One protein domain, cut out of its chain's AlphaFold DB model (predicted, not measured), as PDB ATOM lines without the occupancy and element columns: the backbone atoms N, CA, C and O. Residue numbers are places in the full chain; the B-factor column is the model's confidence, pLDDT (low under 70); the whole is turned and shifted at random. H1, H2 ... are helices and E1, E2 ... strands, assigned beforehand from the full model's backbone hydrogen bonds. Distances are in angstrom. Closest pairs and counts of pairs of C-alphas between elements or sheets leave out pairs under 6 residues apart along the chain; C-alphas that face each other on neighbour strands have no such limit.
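Overview. This is residues 17 to 111 of the 115 residues of the protein "PEP-CTERM sorting domain-containing protein" of Phycisphaerales bacterium (UniProt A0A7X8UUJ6). A small head, a curled four-stranded sheet with loops, has a long tail of two successive helices sticking out from it; residues 78 to 111 stand free and make much of the length. The printed part has 95 residues, with E1, E2, E3, E4, H1 and H2 along the chain. The sheet's order is E1 - E4 - E3 - E2, all antiparallel, and the class is mixed, helices and strands. The whole is extended, a rod spanning 71 by 28 by 25 A, with a radius of gyration of the C-alphas of 22.1 A.

Along the chain. E3, residues 50 to 60, is 27.0 A long and bends by 53 degrees at residue 57. E2 is residues 42 to 47, 15.4 A; E4 is 70 to 74, 12.4 A; E1 is 17 to 19, beginning at C-alpha 17 (24.366, 46.422, -15.381). H1, residues 79 to 88, is 14.3 A long. H2, residues 94 to 110, is 24.3 A long and ends at C-alpha 110 (6.307, 14.978, -62.587).

Arrangement. The sheet is strongly twisted. E2, E3 and E4 form a meander, each strand the antiparallel neighbour of the one before; with E1, the antiparallel neighbour of E4, they form a Greek key. In hairpin E2 and E3, N 43 and O 55 are 2.8 A apart, within hydrogen-bond range; so are N 71 and O 59, 2.8 A, in hairpin E3 and E4, and N 17 and O 72, 2.8 A, between E1 and E4. H1 and H2 are apart and not on the sheet. Every O i to N i+4 pair is within range in H1, 10 of 13 in H2.

Size, cuts and confidence. The C-alphas of Phe 23 and Lys 111, the two farthest apart, are 72.8 A apart. The printed part has no cut. The link E1 to E2 is long, 22 residues. Mean pLDDT of the printed part is 78.1; residues 17 to 22, 27 to 32, 88 to 95 and 108 to 111 are under 70.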
ATOM      1  N   ALA A  17      25.393  46.631 -16.390       62.91
ATOM      2  CA  ALA A  17      24.366  46.422 -15.381       62.91
ATOM      3  C   ALA A  17      24.874  45.375 -14.384       62.91
ATOM      4  O   ALA A  17      25.211  44.261 -14.779       62.91
ATOM      5  N   LEU A  18      24.944  45.733 -13.102       66.94
ATOM      6  CA  LEU A  18      25.218  44.793 -12.014       66.94
ATOM      7  C   LEU A  18      23.889  44.355 -11.405       66.94
ATOM      8  O   LEU A  18      23.078  45.208 -11.037       66.94
ATOM      9  N   PHE A  19      23.651  43.046 -11.307       62.41
ATOM     10  CA  PHE A  19      22.433  42.549 -10.663       62.41
ATOM     11  C   PHE A  19      22.620  42.523  -9.158       62.41
ATOM     12  O   PHE A  19      23.532  41.849  -8.689       62.41
ATOM     13  N   ALA A  20      21.747  43.238  -8.437       62.00
ATOM     14  CA  ALA A  20      21.672  43.258  -6.976       62.00
ATOM     15  C   ALA A  20      23.057  43.117  -6.317       62.00
ATOM     16  O   ALA A  20      23.276  42.127  -5.625       62.00
ATOM     17  N   PRO A  21      23.999  44.046  -6.576       69.25
ATOM     18  CA  PRO A  21      25.363  43.916  -6.078       69.25
ATOM     19  C   PRO A  21      25.376  43.788  -4.555       69.25
ATOM     20  O   PRO A  21      24.405  44.169  -3.903       69.25
ATOM     21  N   SER A  22      26.474  43.314  -3.976       68.81
ATOM     22  CA  SER A  22      26.625  43.075  -2.526       68.81
ATOM     23  C   SER A  22      26.156  44.211  -1.590       68.81
ATOM     24  O   SER A  22      25.811  43.961  -0.436       68.81
ATOM     25  N   PHE A  23      26.093  45.454  -2.075       73.06
ATOM     26  CA  PHE A  23      25.602  46.637  -1.356       73.06
ATOM     27  C   PHE A  23      24.122  47.007  -1.622       73.06
ATOM     28  O   PHE A  23      23.632  48.004  -1.094       73.06
ATOM     29  N   HIS A  24      23.397  46.256  -2.452       70.69
ATOM     30  CA  HIS A  24      21.990  46.488  -2.780       70.69
ATOM     31  C   HIS A  24      21.068  45.918  -1.683       70.69
ATOM     32  O   HIS A  24      21.307  44.807  -1.214       70.69
ATOM     33  N   PRO A  25      19.970  46.600  -1.297       72.19
ATOM     34  CA  PRO A  25      19.095  46.153  -0.203       72.19
ATOM     35  C   PRO A  25      18.459  44.771  -0.420       72.19
ATOM     36  O   PRO A  25      18.144  44.085   0.545       72.19
ATOM     37  N   ASN A  26      18.306  44.346  -1.678       70.81
ATOM     38  CA  ASN A  26      17.778  43.023  -2.039       70.81
ATOM     39  C   ASN A  26      18.874  41.977  -2.314       70.81
ATOM     40  O   ASN A  26      18.578  40.929  -2.885       70.81
ATOM     41  N   TYR A  27      20.136  42.258  -1.978       68.38
ATOM     42  CA  TYR A  27      21.221  41.298  -2.147       68.38
ATOM     43  C   TYR A  27      20.977  40.052  -1.291       68.38
ATOM     44  O   TYR A  27      20.728  40.129  -0.086       68.38
ATOM     45  N   GLN A  28      21.079  38.885  -1.919       66.81
ATOM     46  CA  GLN A  28      21.013  37.602  -1.237       66.81
ATOM     47  C   GLN A  28      22.392  36.958  -1.269       66.81
ATOM     48  O   GLN A  28      22.917  36.649  -2.334       66.81
ATOM     49  N   ARG A  29      22.958  36.677  -0.092       64.81
ATOM     50  CA  ARG A  29      24.271  36.017   0.029       64.81
ATOM     51  C   ARG A  29      24.287  34.590  -0.538       64.81
ATOM     52  O   ARG A  29      25.337  34.096  -0.921       64.81
ATOM     53  N   LEU A  30      23.125  33.932  -0.584       66.94
ATOM     54  CA  LEU A  30      22.923  32.638  -1.253       66.94
ATOM     55  C   LEU A  30      22.421  32.793  -2.699       66.94
ATOM     56  O   LEU A  30      22.031  31.808  -3.323       66.94
ATOM     57  N   GLY A  31      22.397  34.020  -3.219       66.69
ATOM     58  CA  GLY A  31      22.075  34.300  -4.609       66.69
ATOM     59  C   GLY A  31      23.099  33.663  -5.547       66.69
ATOM     60  O   GLY A  31      24.282  33.531  -5.215       66.69
ATOM     61  N   GLY A  32      22.619  33.237  -6.713       68.81
ATOM     62  CA  GLY A  32      23.469  32.694  -7.766       68.81
ATOM     63  C   GLY A  32      24.378  33.765  -8.364       68.81
ATOM     64  O   GLY A  32      24.020  34.939  -8.422       68.81
ATOM     65  N   VAL A  33      25.548  33.333  -8.825       79.69
ATOM     66  CA  VAL A  33      26.448  34.113  -9.677       79.69
ATOM     67  C   VAL A  33      26.317  33.583 -11.104       79.69
ATOM     68  O   VAL A  33      26.127  32.378 -11.289       79.69
ATOM     69  N   VAL A  34      26.406  34.454 -12.111       82.81
ATOM     70  CA  VAL A  34      26.497  33.994 -13.504       82.81
ATOM     71  C   VAL A  34      27.709  33.087 -13.679       82.81
ATOM     72  O   VAL A  34      28.807  33.378 -13.200       82.81
ATOM     73  N   SER A  35      27.512  31.985 -14.381       85.12
ATOM     74  CA  SER A  35      28.504  30.940 -14.576       85.12
ATOM     75  C   SER A  35      28.990  30.897 -16.027       85.12
ATOM     76  O   SER A  35      28.322  31.410 -16.934       85.12
ATOM     77  N   PRO A  36      30.166  30.300 -16.299       85.75
ATOM     78  CA  PRO A  36      30.560  29.996 -17.668       85.75
ATOM     79  C   PRO A  36      29.470  29.171 -18.367       85.75
ATOM     80  O   PRO A  36      29.098  28.101 -17.893       85.75
ATOM     81  N   GLY A  37      28.975  29.669 -19.500       89.38
ATOM     82  CA  GLY A  37      27.833  29.089 -20.220       89.38
ATOM     83  C   GLY A  37      26.585  29.973 -20.197       89.38
ATOM     84  O   GLY A  37      25.800  29.913 -21.137       89.38
ATOM     85  N   ASP A  38      26.463  30.874 -19.217       87.62
ATOM     86  CA  ASP A  38      25.368  31.854 -19.169       87.62
ATOM     87  C   ASP A  38      25.613  33.064 -20.085       87.62
ATOM     88  O   ASP A  38      24.727  33.901 -20.263       87.62
ATOM     89  N   SER A  39      26.815  33.186 -20.666       91.75
ATOM     90  CA  SER A  39      27.189  34.254 -21.599       91.75
ATOM     91  C   SER A  39      26.189  34.377 -22.748       91.75
ATOM     92  O   SER A  39      25.880  33.398 -23.425       91.75
ATOM     93  N   GLY A  40      25.699  35.592 -22.998       91.38
ATOM     94  CA  GLY A  40      24.661  35.828 -24.007       91.38
ATOM     95  C   GLY A  40      23.225  35.648 -23.493       91.38
ATOM     96  O   GLY A  40      22.288  36.043 -24.185       91.38
ATOM     97  N   GLY A  41      23.036  35.110 -22.284       91.31
ATOM     98  CA  GLY A  41      21.728  34.976 -21.645       91.31
ATOM     99  C   GLY A  41      21.087  36.327 -21.313       91.31
ATOM    100  O   GLY A  41      21.774  37.283 -20.952       91.31
ATOM    101  N   GLY A  42      19.763  36.411 -21.441       89.12
ATOM    102  CA  GLY A  42      19.008  37.645 -21.229       89.12
ATOM    103  C   GLY A  42      18.610  37.881 -19.773       89.12
ATOM    104  O   GLY A  42      18.183  36.960 -19.081       89.12
ATOM    105  N   TRP A  43      18.719  39.129 -19.320       84.81
ATOM    106  CA  TRP A  43      18.226  39.585 -18.020       84.81
ATOM    107  C   TRP A  43      16.972  40.417 -18.215       84.81
ATOM    108  O   TRP A  43      16.996  41.404 -18.951       84.81
ATOM    109  N   PHE A  44      15.895  40.040 -17.535       84.88
ATOM    110  CA  PHE A  44      14.586  40.657 -17.693       84.88
ATOM    111  C   PHE A  44      14.170  41.378 -16.421       84.88
ATOM    112  O   PHE A  44      14.466  40.943 -15.309       84.88
ATOM    113  N   ILE A  45      13.459  42.477 -16.606       77.75
ATOM    114  CA  ILE A  45      12.858  43.272 -15.541       77.75
ATOM    115  C   ILE A  45      11.384  43.450 -15.854       77.75
ATOM    116  O   ILE A  45      11.012  43.583 -17.017       77.75
ATOM    117  N   ASP A  46      10.559  43.450 -14.821       78.12
ATOM    118  CA  ASP A  46       9.156  43.816 -14.946       78.12
ATOM    119  C   ASP A  46       9.047  45.348 -14.942       78.12
ATOM    120  O   ASP A  46       9.520  46.012 -14.013       78.12
ATOM    121  N   VAL A  47       8.481  45.904 -16.011       79.94
ATOM    122  CA  VAL A  47       8.143  47.321 -16.137       79.94
ATOM    123  C   VAL A  47       6.654  47.400 -16.439       79.94
ATOM    124  O   VAL A  47       6.225  47.089 -17.548       79.94
ATOM    125  N   ASP A  48       5.874  47.824 -15.445       85.19
ATOM    126  CA  ASP A  48       4.420  47.993 -15.541       85.19
ATOM    127  C   ASP A  48       3.658  46.725 -15.990       85.19
ATOM    128  O   ASP A  48       2.658  46.811 -16.702       85.19
ATOM    129  N   GLY A  49       4.105  45.541 -15.556       84.81
ATOM    130  CA  GLY A  49       3.495  44.248 -15.884       84.81
ATOM    131  C   GLY A  49       4.035  43.608 -17.164       84.81
ATOM    132  O   GLY A  49       3.592  42.520 -17.531       84.81
ATOM    133  N   GLU A  50       4.989  44.256 -17.837       84.12
ATOM    134  CA  GLU A  50       5.629  43.762 -19.053       84.12
ATOM    135  C   GLU A  50       7.112  43.478 -18.805       84.12
ATOM    136  O   GLU A  50       7.887  44.352 -18.403       84.12
ATOM    137  N   TYR A  51       7.538  42.247 -19.098       82.50
ATOM    138  CA  TYR A  51       8.943  41.875 -18.987       82.50
ATOM    139  C   TYR A  51       9.757  42.455 -20.140       82.50
ATOM    140  O   TYR A  51       9.575  42.102 -21.305       82.50
ATOM    141  N   GLN A  52      10.723  43.302 -19.804       85.00
ATOM    142  CA  GLN A  52      11.631  43.919 -20.760       85.00
ATOM    143  C   GLN A  52      13.049  43.391 -20.578       85.00
ATOM    144  O   GLN A  52      13.547  43.269 -19.459       85.00
ATOM    145  N   LEU A  53      13.721  43.104 -21.692       86.56
ATOM    146  CA  LEU A  53      15.120  42.692 -21.691       86.56
ATOM    147  C   LEU A  53      16.017  43.894 -21.336       86.56
ATOM    148  O   LEU A  53      16.098  44.865 -22.078       86.56
ATOM    149  N   MET A  54      16.696  43.850 -20.198       85.12
ATOM    150  CA  MET A  54      17.528  44.950 -19.696       85.12
ATOM    151  C   MET A  54      19.012  44.758 -20.020       85.12
ATOM    152  O   MET A  54      19.744  45.729 -20.249       85.12
ATOM    153  N   GLY A  55      19.478  43.511 -20.017       86.50
ATOM    154  CA  GLY A  55      20.891  43.223 -20.194       86.50
ATOM    155  C   GLY A  55      21.185  41.831 -20.717       86.50
ATOM    156  O   GLY A  55      20.306  40.974 -20.775       86.50
ATOM    157  N   ILE A  56      22.441  41.640 -21.107       90.94
ATOM    158  CA  ILE A  56      22.980  40.371 -21.597       90.94
ATOM    159  C   ILE A  56      24.131  39.937 -20.693       90.94
ATOM    160  O   ILE A  56      25.113  40.674 -20.570       90.94
ATOM    161  N   SER A  57      24.022  38.758 -20.081       90.75
ATOM    162  CA  SER A  57      25.049  38.146 -19.231       90.75
ATOM    163  C   SER A  57      26.421  38.171 -19.903       90.75
ATOM    164  O   SER A  57      26.570  37.700 -21.036       90.75
ATOM    165  N   GLY A  58      27.431  38.674 -19.191       88.31
ATOM    166  CA  GLY A  58      28.794  38.772 -19.716       88.31
ATOM    167  C   GLY A  58      29.868  38.242 -18.776       88.31
ATOM    168  O   GLY A  58      30.755  37.520 -19.225       88.31
ATOM    169  N   PHE A  59      29.814  38.596 -17.491       85.62
ATOM    170  CA  PHE A  59      30.922  38.353 -16.562       85.62
ATOM    171  C   PHE A  59      30.460  38.344 -15.102       85.62
ATOM    172  O   PHE A  59      29.358  38.777 -14.784       85.62
ATOM    173  N   TYR A  60      31.340  37.908 -14.208       86.25
ATOM    174  CA  TYR A  60      31.247  38.141 -12.767       86.25
ATOM    175  C   TYR A  60      32.488  38.911 -12.297       86.25
ATOM    176  O   TYR A  60      33.493  38.972 -13.011       86.25
ATOM    177  N   LEU A  61      32.415  39.527 -11.118       80.44
ATOM    178  CA  LEU A  61      33.532  40.243 -10.498       80.44
ATOM    179  C   LEU A  61      34.033  39.497  -9.258       80.44
ATOM    180  O   LEU A  61      33.245  39.026  -8.442       80.44
ATOM    181  N   GLY A  62      35.357  39.448  -9.098       79.56
ATOM    182  CA  GLY A  62      36.013  38.794  -7.965       79.56
ATOM    183  C   GLY A  62      36.082  37.272  -8.094       79.56
ATOM    184  O   GLY A  62      36.047  36.726  -9.197       79.56
ATOM    185  N   ASP A  63      36.211  36.594  -6.956       83.62
ATOM    186  CA  ASP A  63      36.277  35.134  -6.905       83.62
ATOM    187  C   ASP A  63      34.912  34.509  -7.197       83.62
ATOM    188  O   ASP A  63      33.879  35.010  -6.756       83.62
ATOM    189  N   TYR A  64      34.894  33.371  -7.886       82.00
ATOM    190  CA  TYR A  64      33.655  32.667  -8.213       82.00
ATOM    191  C   TYR A  64      33.092  31.924  -6.991       82.00
ATOM    192  O   TYR A  64      33.556  30.837  -6.637       82.00
ATOM    193  N   HIS A  65      32.088  32.508  -6.336       79.38
ATOM    194  CA  HIS A  65      31.354  31.900  -5.228       79.38
ATOM    195  C   HIS A  65      29.920  32.449  -5.150       79.38
ATOM    196  O   HIS A  65      29.559  33.404  -5.835       79.38
ATOM    197  N   TYR A  66      29.078  31.825  -4.323       76.50
ATOM    198  CA  TYR A  66      27.733  32.337  -4.055       76.50
ATOM    199  C   TYR A  66      27.790  33.761  -3.502       76.50
ATOM    200  O   TYR A  66      28.574  34.046  -2.595       76.50
ATOM    201  N   GLY A  67      26.935  34.629  -4.039       73.62
ATOM    202  CA  GLY A  67      26.904  36.039  -3.675       73.62
ATOM    203  C   GLY A  67      27.948  36.920  -4.370       73.62
ATOM    204  O   GLY A  67      28.008  38.105  -4.050       73.62
ATOM    205  N   SER A  68      28.749  36.404  -5.305       78.81
ATOM    206  CA  SER A  68      29.607  37.259  -6.133       78.81
ATOM    207  C   SER A  68      28.788  38.129  -7.085       78.81
ATOM    208  O   SER A  68      27.748  37.717  -7.607       78.81
ATOM    209  N   ASP A  69      29.290  39.335  -7.344       79.38
ATOM    210  CA  ASP A  69      28.613  40.293  -8.209       79.38
ATOM    211  C   ASP A  69      28.634  39.807  -9.665       79.38
ATOM    212  O   ASP A  69      29.685  39.493 -10.232       79.38
ATOM    213  N   SER A  70      27.455  39.769 -10.283       83.25
ATOM    214  CA  SER A  70      27.276  39.409 -11.690       83.25
ATOM    215  C   SER A  70      27.065  40.651 -12.539       83.25
ATOM    216  O   SER A  70      26.381  41.592 -12.126       83.25
ATOM    217  N   GLY A  71      27.613  40.633 -13.747       84.31
ATOM    218  CA  GLY A  71      27.585  41.736 -14.688       84.31
ATOM    219  C   GLY A  71      27.017  41.359 -16.052       84.31
ATOM    220  O   GLY A  71      27.327  40.314 -16.636       84.31
ATOM    221  N   ALA A  72      26.215  42.274 -16.582       85.94
ATOM    222  CA  ALA A  72      25.623  42.205 -17.904       85.94
ATOM    223  C   ALA A  72      25.929  43.467 -18.721       85.94
ATOM    224  O   ALA A  72      26.118  44.559 -18.177       85.94
ATOM    225  N   LEU A  73      25.939  43.332 -20.045       88.44
ATOM    226  CA  LEU A  73      25.912  44.468 -20.967       88.44
ATOM    227  C   LEU A  73      24.573  45.197 -20.819       88.44
ATOM    228  O   LEU A  73      23.523  44.563 -20.906       88.44
ATOM    229  N   ARG A  74      24.595  46.518 -20.611       85.44
ATOM    230  CA  ARG A  74      23.375  47.327 -20.465       85.44
ATOM    231  C   ARG A  74      22.764  47.632 -21.835       85.44
ATOM    232  O   ARG A  74      23.275  48.488 -22.556       85.44
ATOM    233  N   LEU A  75      21.641  46.998 -22.171       85.44
ATOM    234  CA  LEU A  75      21.050  47.100 -23.513       85.44
ATOM    235  C   LEU A  75      20.513  48.483 -23.860       85.44
ATOM    236  O   LEU A  75      20.571  48.869 -25.022       85.44
ATOM    237  N   SER A  76      20.087  49.267 -22.867       83.19
ATOM    238  CA  SER A  76      19.577  50.619 -23.115       83.19
ATOM    239  C   SER A  76      20.597  51.537 -23.811       83.19
ATOM    240  O   SER A  76      20.202  52.519 -24.430       83.19
ATOM    241  N   LEU A  77      21.901  51.235 -23.720       84.44
ATOM    242  CA  LEU A  77      22.974  51.971 -24.407       84.44
ATOM    243  C   LEU A  77      23.145  51.569 -25.879       84.44
ATOM    244  O   LEU A  77      23.752  52.306 -26.648       84.44
ATOM    245  N   TYR A  78      22.625  50.407 -26.269       88.00
ATOM    246  CA  TYR A  78      22.783  49.827 -27.605       88.00
ATOM    247  C   TYR A  78      21.500  49.882 -28.428       88.00
ATOM    248  O   TYR A  78      21.469  49.390 -29.550       88.00
ATOM    249  N   ASN A  79      20.462  50.517 -27.893       84.94
ATOM    250  CA  ASN A  79      19.182  50.740 -28.541       84.94
ATOM    251  C   ASN A  79      19.349  51.237 -29.990       84.94
ATOM    252  O   ASN A  79      18.861  50.593 -30.919       84.94
ATOM    253  N   ASP A  80      20.069  52.329 -30.230       88.44
ATOM    254  CA  ASP A  80      20.195  52.885 -31.587       88.44
ATOM    255  C   ASP A  80      20.914  51.932 -32.552       88.44
ATOM    256  O   ASP A  80      20.505  51.772 -33.701       88.44
ATOM    257  N   TRP A  81      21.945  51.234 -32.069       89.25
ATOM    258  CA  TRP A  81      22.650  50.223 -32.853       89.25
ATOM    259  C   TRP A  81      21.743  49.031 -33.193       89.25
ATOM    260  O   TRP A  81      21.698  48.618 -34.351       89.25
ATOM    261  N   ILE A  82      20.982  48.518 -32.218       87.06
ATOM    262  CA  ILE A  82      20.034  47.413 -32.422       87.06
ATOM    263  C   ILE A  82      18.996  47.801 -33.475       87.06
ATOM    264  O   ILE A  82      18.766  47.028 -34.399       87.06
ATOM    265  N   ASP A  83      18.408  48.997 -33.388       86.62
ATOM    266  CA  ASP A  83      17.430  49.444 -34.390       86.62
ATOM    267  C   ASP A  83      18.066  49.569 -35.773       86.62
ATOM    268  O   ASP A  83      17.474  49.138 -36.760       86.62
ATOM    269  N   GLY A  84      19.289  50.099 -35.850       86.19
ATOM    270  CA  GLY A  84      20.020  50.218 -37.109       86.19
ATOM    271  C   GLY A  84      20.277  48.866 -37.778       86.19
ATOM    272  O   GLY A  84      20.081  48.724 -38.986       86.19
ATOM    273  N   VAL A  85      20.675  47.851 -37.007       84.75
ATOM    274  CA  VAL A  85      20.903  46.495 -37.530       84.75
ATOM    275  C   VAL A  85      19.580  45.806 -37.877       84.75
ATOM    276  O   VAL A  85      19.462  45.218 -38.948       84.75
ATOM    277  N   MET A  86      18.559  45.919 -37.029       79.75
ATOM    278  CA  MET A  86      17.264  45.270 -37.270       79.75
ATOM    279  C   MET A  86      16.523  45.876 -38.468       79.75
ATOM    280  O   MET A  86      15.873  45.147 -39.210       79.75
ATOM    281  N   ALA A  87      16.659  47.182 -38.709       74.06
ATOM    282  CA  ALA A  87      16.083  47.842 -39.882       74.06
ATOM    283  C   ALA A  87      16.819  47.512 -41.195       74.06
ATOM    284  O   ALA A  87      16.256  47.695 -42.274       74.06
ATOM    285  N   SER A  88      18.074  47.058 -41.124       64.62
ATOM    286  CA  SER A  88      18.928  46.824 -42.296       64.62
ATOM    287  C   SER A  88      19.018  45.366 -42.732       64.62
ATOM    288  O   SER A  88      19.634  45.098 -43.762       64.62
ATOM    289  N   ILE A  89      18.391  44.433 -42.014       60.88
ATOM    290  CA  ILE A  89      18.220  43.056 -42.475       60.88
ATOM    291  C   ILE A  89      16.899  43.017 -43.254       60.88
ATOM    292  O   ILE A  89      15.839  43.021 -42.625       60.88
ATOM    293  N   PRO A  90      16.910  42.990 -44.605       63.44
ATOM    294  CA  PRO A  90      15.699  42.663 -45.341       63.44
ATOM    295  C   PRO A  90      15.260  41.299 -44.833       63.44
ATOM    296  O   PRO A  90      16.108  40.404 -44.728       63.44
ATOM    297  N   GLU A  91      13.978  41.143 -44.494       65.75
ATOM    298  CA  GLU A  91      13.471  39.835 -44.096       65.75
ATOM    299  C   GLU A  91      13.994  38.804 -45.097       65.75
ATOM    300  O   GLU A  91      13.858  39.044 -46.308       65.75
ATOM    301  N   PRO A  92      14.655  37.714 -44.637       60.50
ATOM    302  CA  PRO A  92      15.132  36.687 -45.541       60.50
ATOM    303  C   PRO A  92      13.939  36.359 -46.394       60.50
ATOM    304  O   PRO A  92      12.885  36.058 -45.830       60.50
ATOM    305  N   SER A  93      14.083  36.525 -47.707       69.06
ATOM    306  CA  SER A  93      13.001  36.465 -48.670       69.06
ATOM    307  C   SER A  93      12.460  35.037 -48.729       69.06
ATOM    308  O   SER A  93      12.590  34.333 -49.718       69.06
ATOM    309  N   THR A  94      11.884  34.567 -47.635       68.31
ATOM    310  CA  THR A  94      11.322  33.249 -47.389       68.31
ATOM    311  C   THR A  94      10.158  33.058 -48.333       68.31
ATOM    312  O   THR A  94       9.981  31.972 -48.858       68.31
ATOM    313  N   VAL A  95       9.471  34.149 -48.676       68.62
ATOM    314  CA  VAL A  95       8.538  34.244 -49.798       68.62
ATOM    315  C   VAL A  95       9.218  33.932 -51.141       68.62
ATOM    316  O   VAL A  95       8.734  33.080 -51.877       68.62
ATOM    317  N   LEU A  96      10.369  34.539 -51.460       71.50
ATOM    318  CA  LEU A  96      11.135  34.212 -52.677       71.50
ATOM    319  C   LEU A  96      11.683  32.780 -52.652       71.50
ATOM    320  O   LEU A  96      11.630  32.114 -53.677       71.50
ATOM    321  N   LEU A  97      12.162  32.272 -51.514       74.38
ATOM    322  CA  LEU A  97      12.613  30.883 -51.367       74.38
ATOM    323  C   LEU A  97      11.449  29.893 -51.498       74.38
ATOM    324  O   LEU A  97      11.612  28.837 -52.107       74.38
ATOM    325  N   LEU A  98      10.261  30.244 -51.002       77.88
ATOM    326  CA  LEU A  98       9.039  29.458 -51.159       77.88
ATOM    327  C   LEU A  98       8.586  29.446 -52.625       77.88
ATOM    328  O   LEU A  98       8.302  28.378 -53.165       77.88
ATOM    329  N   PHE A  99       8.589  30.601 -53.300       75.88
ATOM    330  CA  PHE A  99       8.228  30.707 -54.719       75.88
ATOM    331  C   PHE A  99       9.299  30.159 -55.672       75.88
ATOM    332  O   PHE A  99       8.947  29.701 -56.755       75.88
ATOM    333  N   ALA A 100      10.575  30.141 -55.290       80.31
ATOM    334  CA  ALA A 100      11.647  29.512 -56.064       80.31
ATOM    335  C   ALA A 100      11.714  27.991 -55.828       80.31
ATOM    336  O   ALA A 100      12.001  27.227 -56.751       80.31
ATOM    337  N   GLY A 101      11.413  27.530 -54.610       77.31
ATOM    338  CA  GLY A 101      11.448  26.116 -54.227       77.31
ATOM    339  C   GLY A 101      10.197  25.324 -54.620       77.31
ATOM    340  O   GLY A 101      10.308  24.166 -55.033       77.31
ATOM    341  N   ALA A 102       9.004  25.926 -54.553       79.06
ATOM    342  CA  ALA A 102       7.749  25.244 -54.886       79.06
ATOM    343  C   ALA A 102       7.692  24.719 -56.340       79.06
ATOM    344  O   ALA A 102       7.301  23.563 -56.528       79.06
ATOM    345  N   PRO A 103       8.142  25.462 -57.373       81.06
ATOM    346  CA  PRO A 103       8.231  24.948 -58.738       81.06
ATOM    347  C   PRO A 103       9.179  23.751 -58.842       81.06
ATOM    348  O   PRO A 103       8.831  22.753 -59.470       81.06
ATOM    349  N   LEU A 104      10.348  23.792 -58.196       78.81
ATOM    350  CA  LEU A 104      11.322  22.694 -58.239       78.81
ATOM    351  C   LEU A 104      10.748  21.397 -57.647       78.81
ATOM    352  O   LEU A 104      10.950  20.316 -58.207       78.81
ATOM    353  N   LEU A 105       9.961  21.498 -56.575       76.69
ATOM    354  CA  LEU A 105       9.280  20.352 -55.964       76.69
ATOM    355  C   LEU A 105       8.110  19.837 -56.817       76.69
ATOM    356  O   LEU A 105       7.931  18.623 -56.947       76.69
ATOM    357  N   LEU A 106       7.329  20.728 -57.432       77.56
ATOM    358  CA  LEU A 106       6.175  20.356 -58.259       77.56
ATOM    359  C   LEU A 106       6.592  19.782 -59.626       77.56
ATOM    360  O   LEU A 106       6.046  18.768 -60.068       77.56
ATOM    361  N   PHE A 107       7.596  20.369 -60.279       74.31
ATOM    362  CA  PHE A 107       8.099  19.911 -61.576       74.31
ATOM    363  C   PHE A 107       9.083  18.738 -61.455       74.31
ATOM    364  O   PHE A 107       9.118  17.882 -62.341       74.31
ATOM    365  N   GLY A 108       9.817  18.623 -60.343       68.12
ATOM    366  CA  GLY A 108      10.689  17.476 -60.062       68.12
ATOM    367  C   GLY A 108       9.931  16.177 -59.751       68.12
ATOM    368  O   GLY A 108      10.450  15.085 -59.992       68.12
ATOM    369  N   ARG A 109       8.682  16.262 -59.265       61.00
ATOM    370  CA  ARG A 109       7.814  15.088 -59.031       61.00
ATOM    371  C   ARG A 109       7.174  14.546 -60.309       61.00
ATOM    372  O   ARG A 109       6.969  13.342 -60.406       61.00
ATOM    373  N   ARG A 110       6.919  15.396 -61.310       59.25
ATOM    374  CA  ARG A 110       6.307  14.978 -62.587       59.25
ATOM    375  C   ARG A 110       7.219  14.120 -63.470       59.25
ATOM    376  O   ARG A 110       6.713  13.406 -64.322       59.25
ATOM    377  N   LYS A 111       8.539  14.140 -63.255       56.97
ATOM    378  CA  LYS A 111       9.499  13.355 -64.058       56.97
ATOM    379  C   LYS A 111       9.758  11.928 -63.545       56.97
ATOM    380  O   LYS A 111      10.605  11.247 -64.106       56.97
TER     381      LYS A 111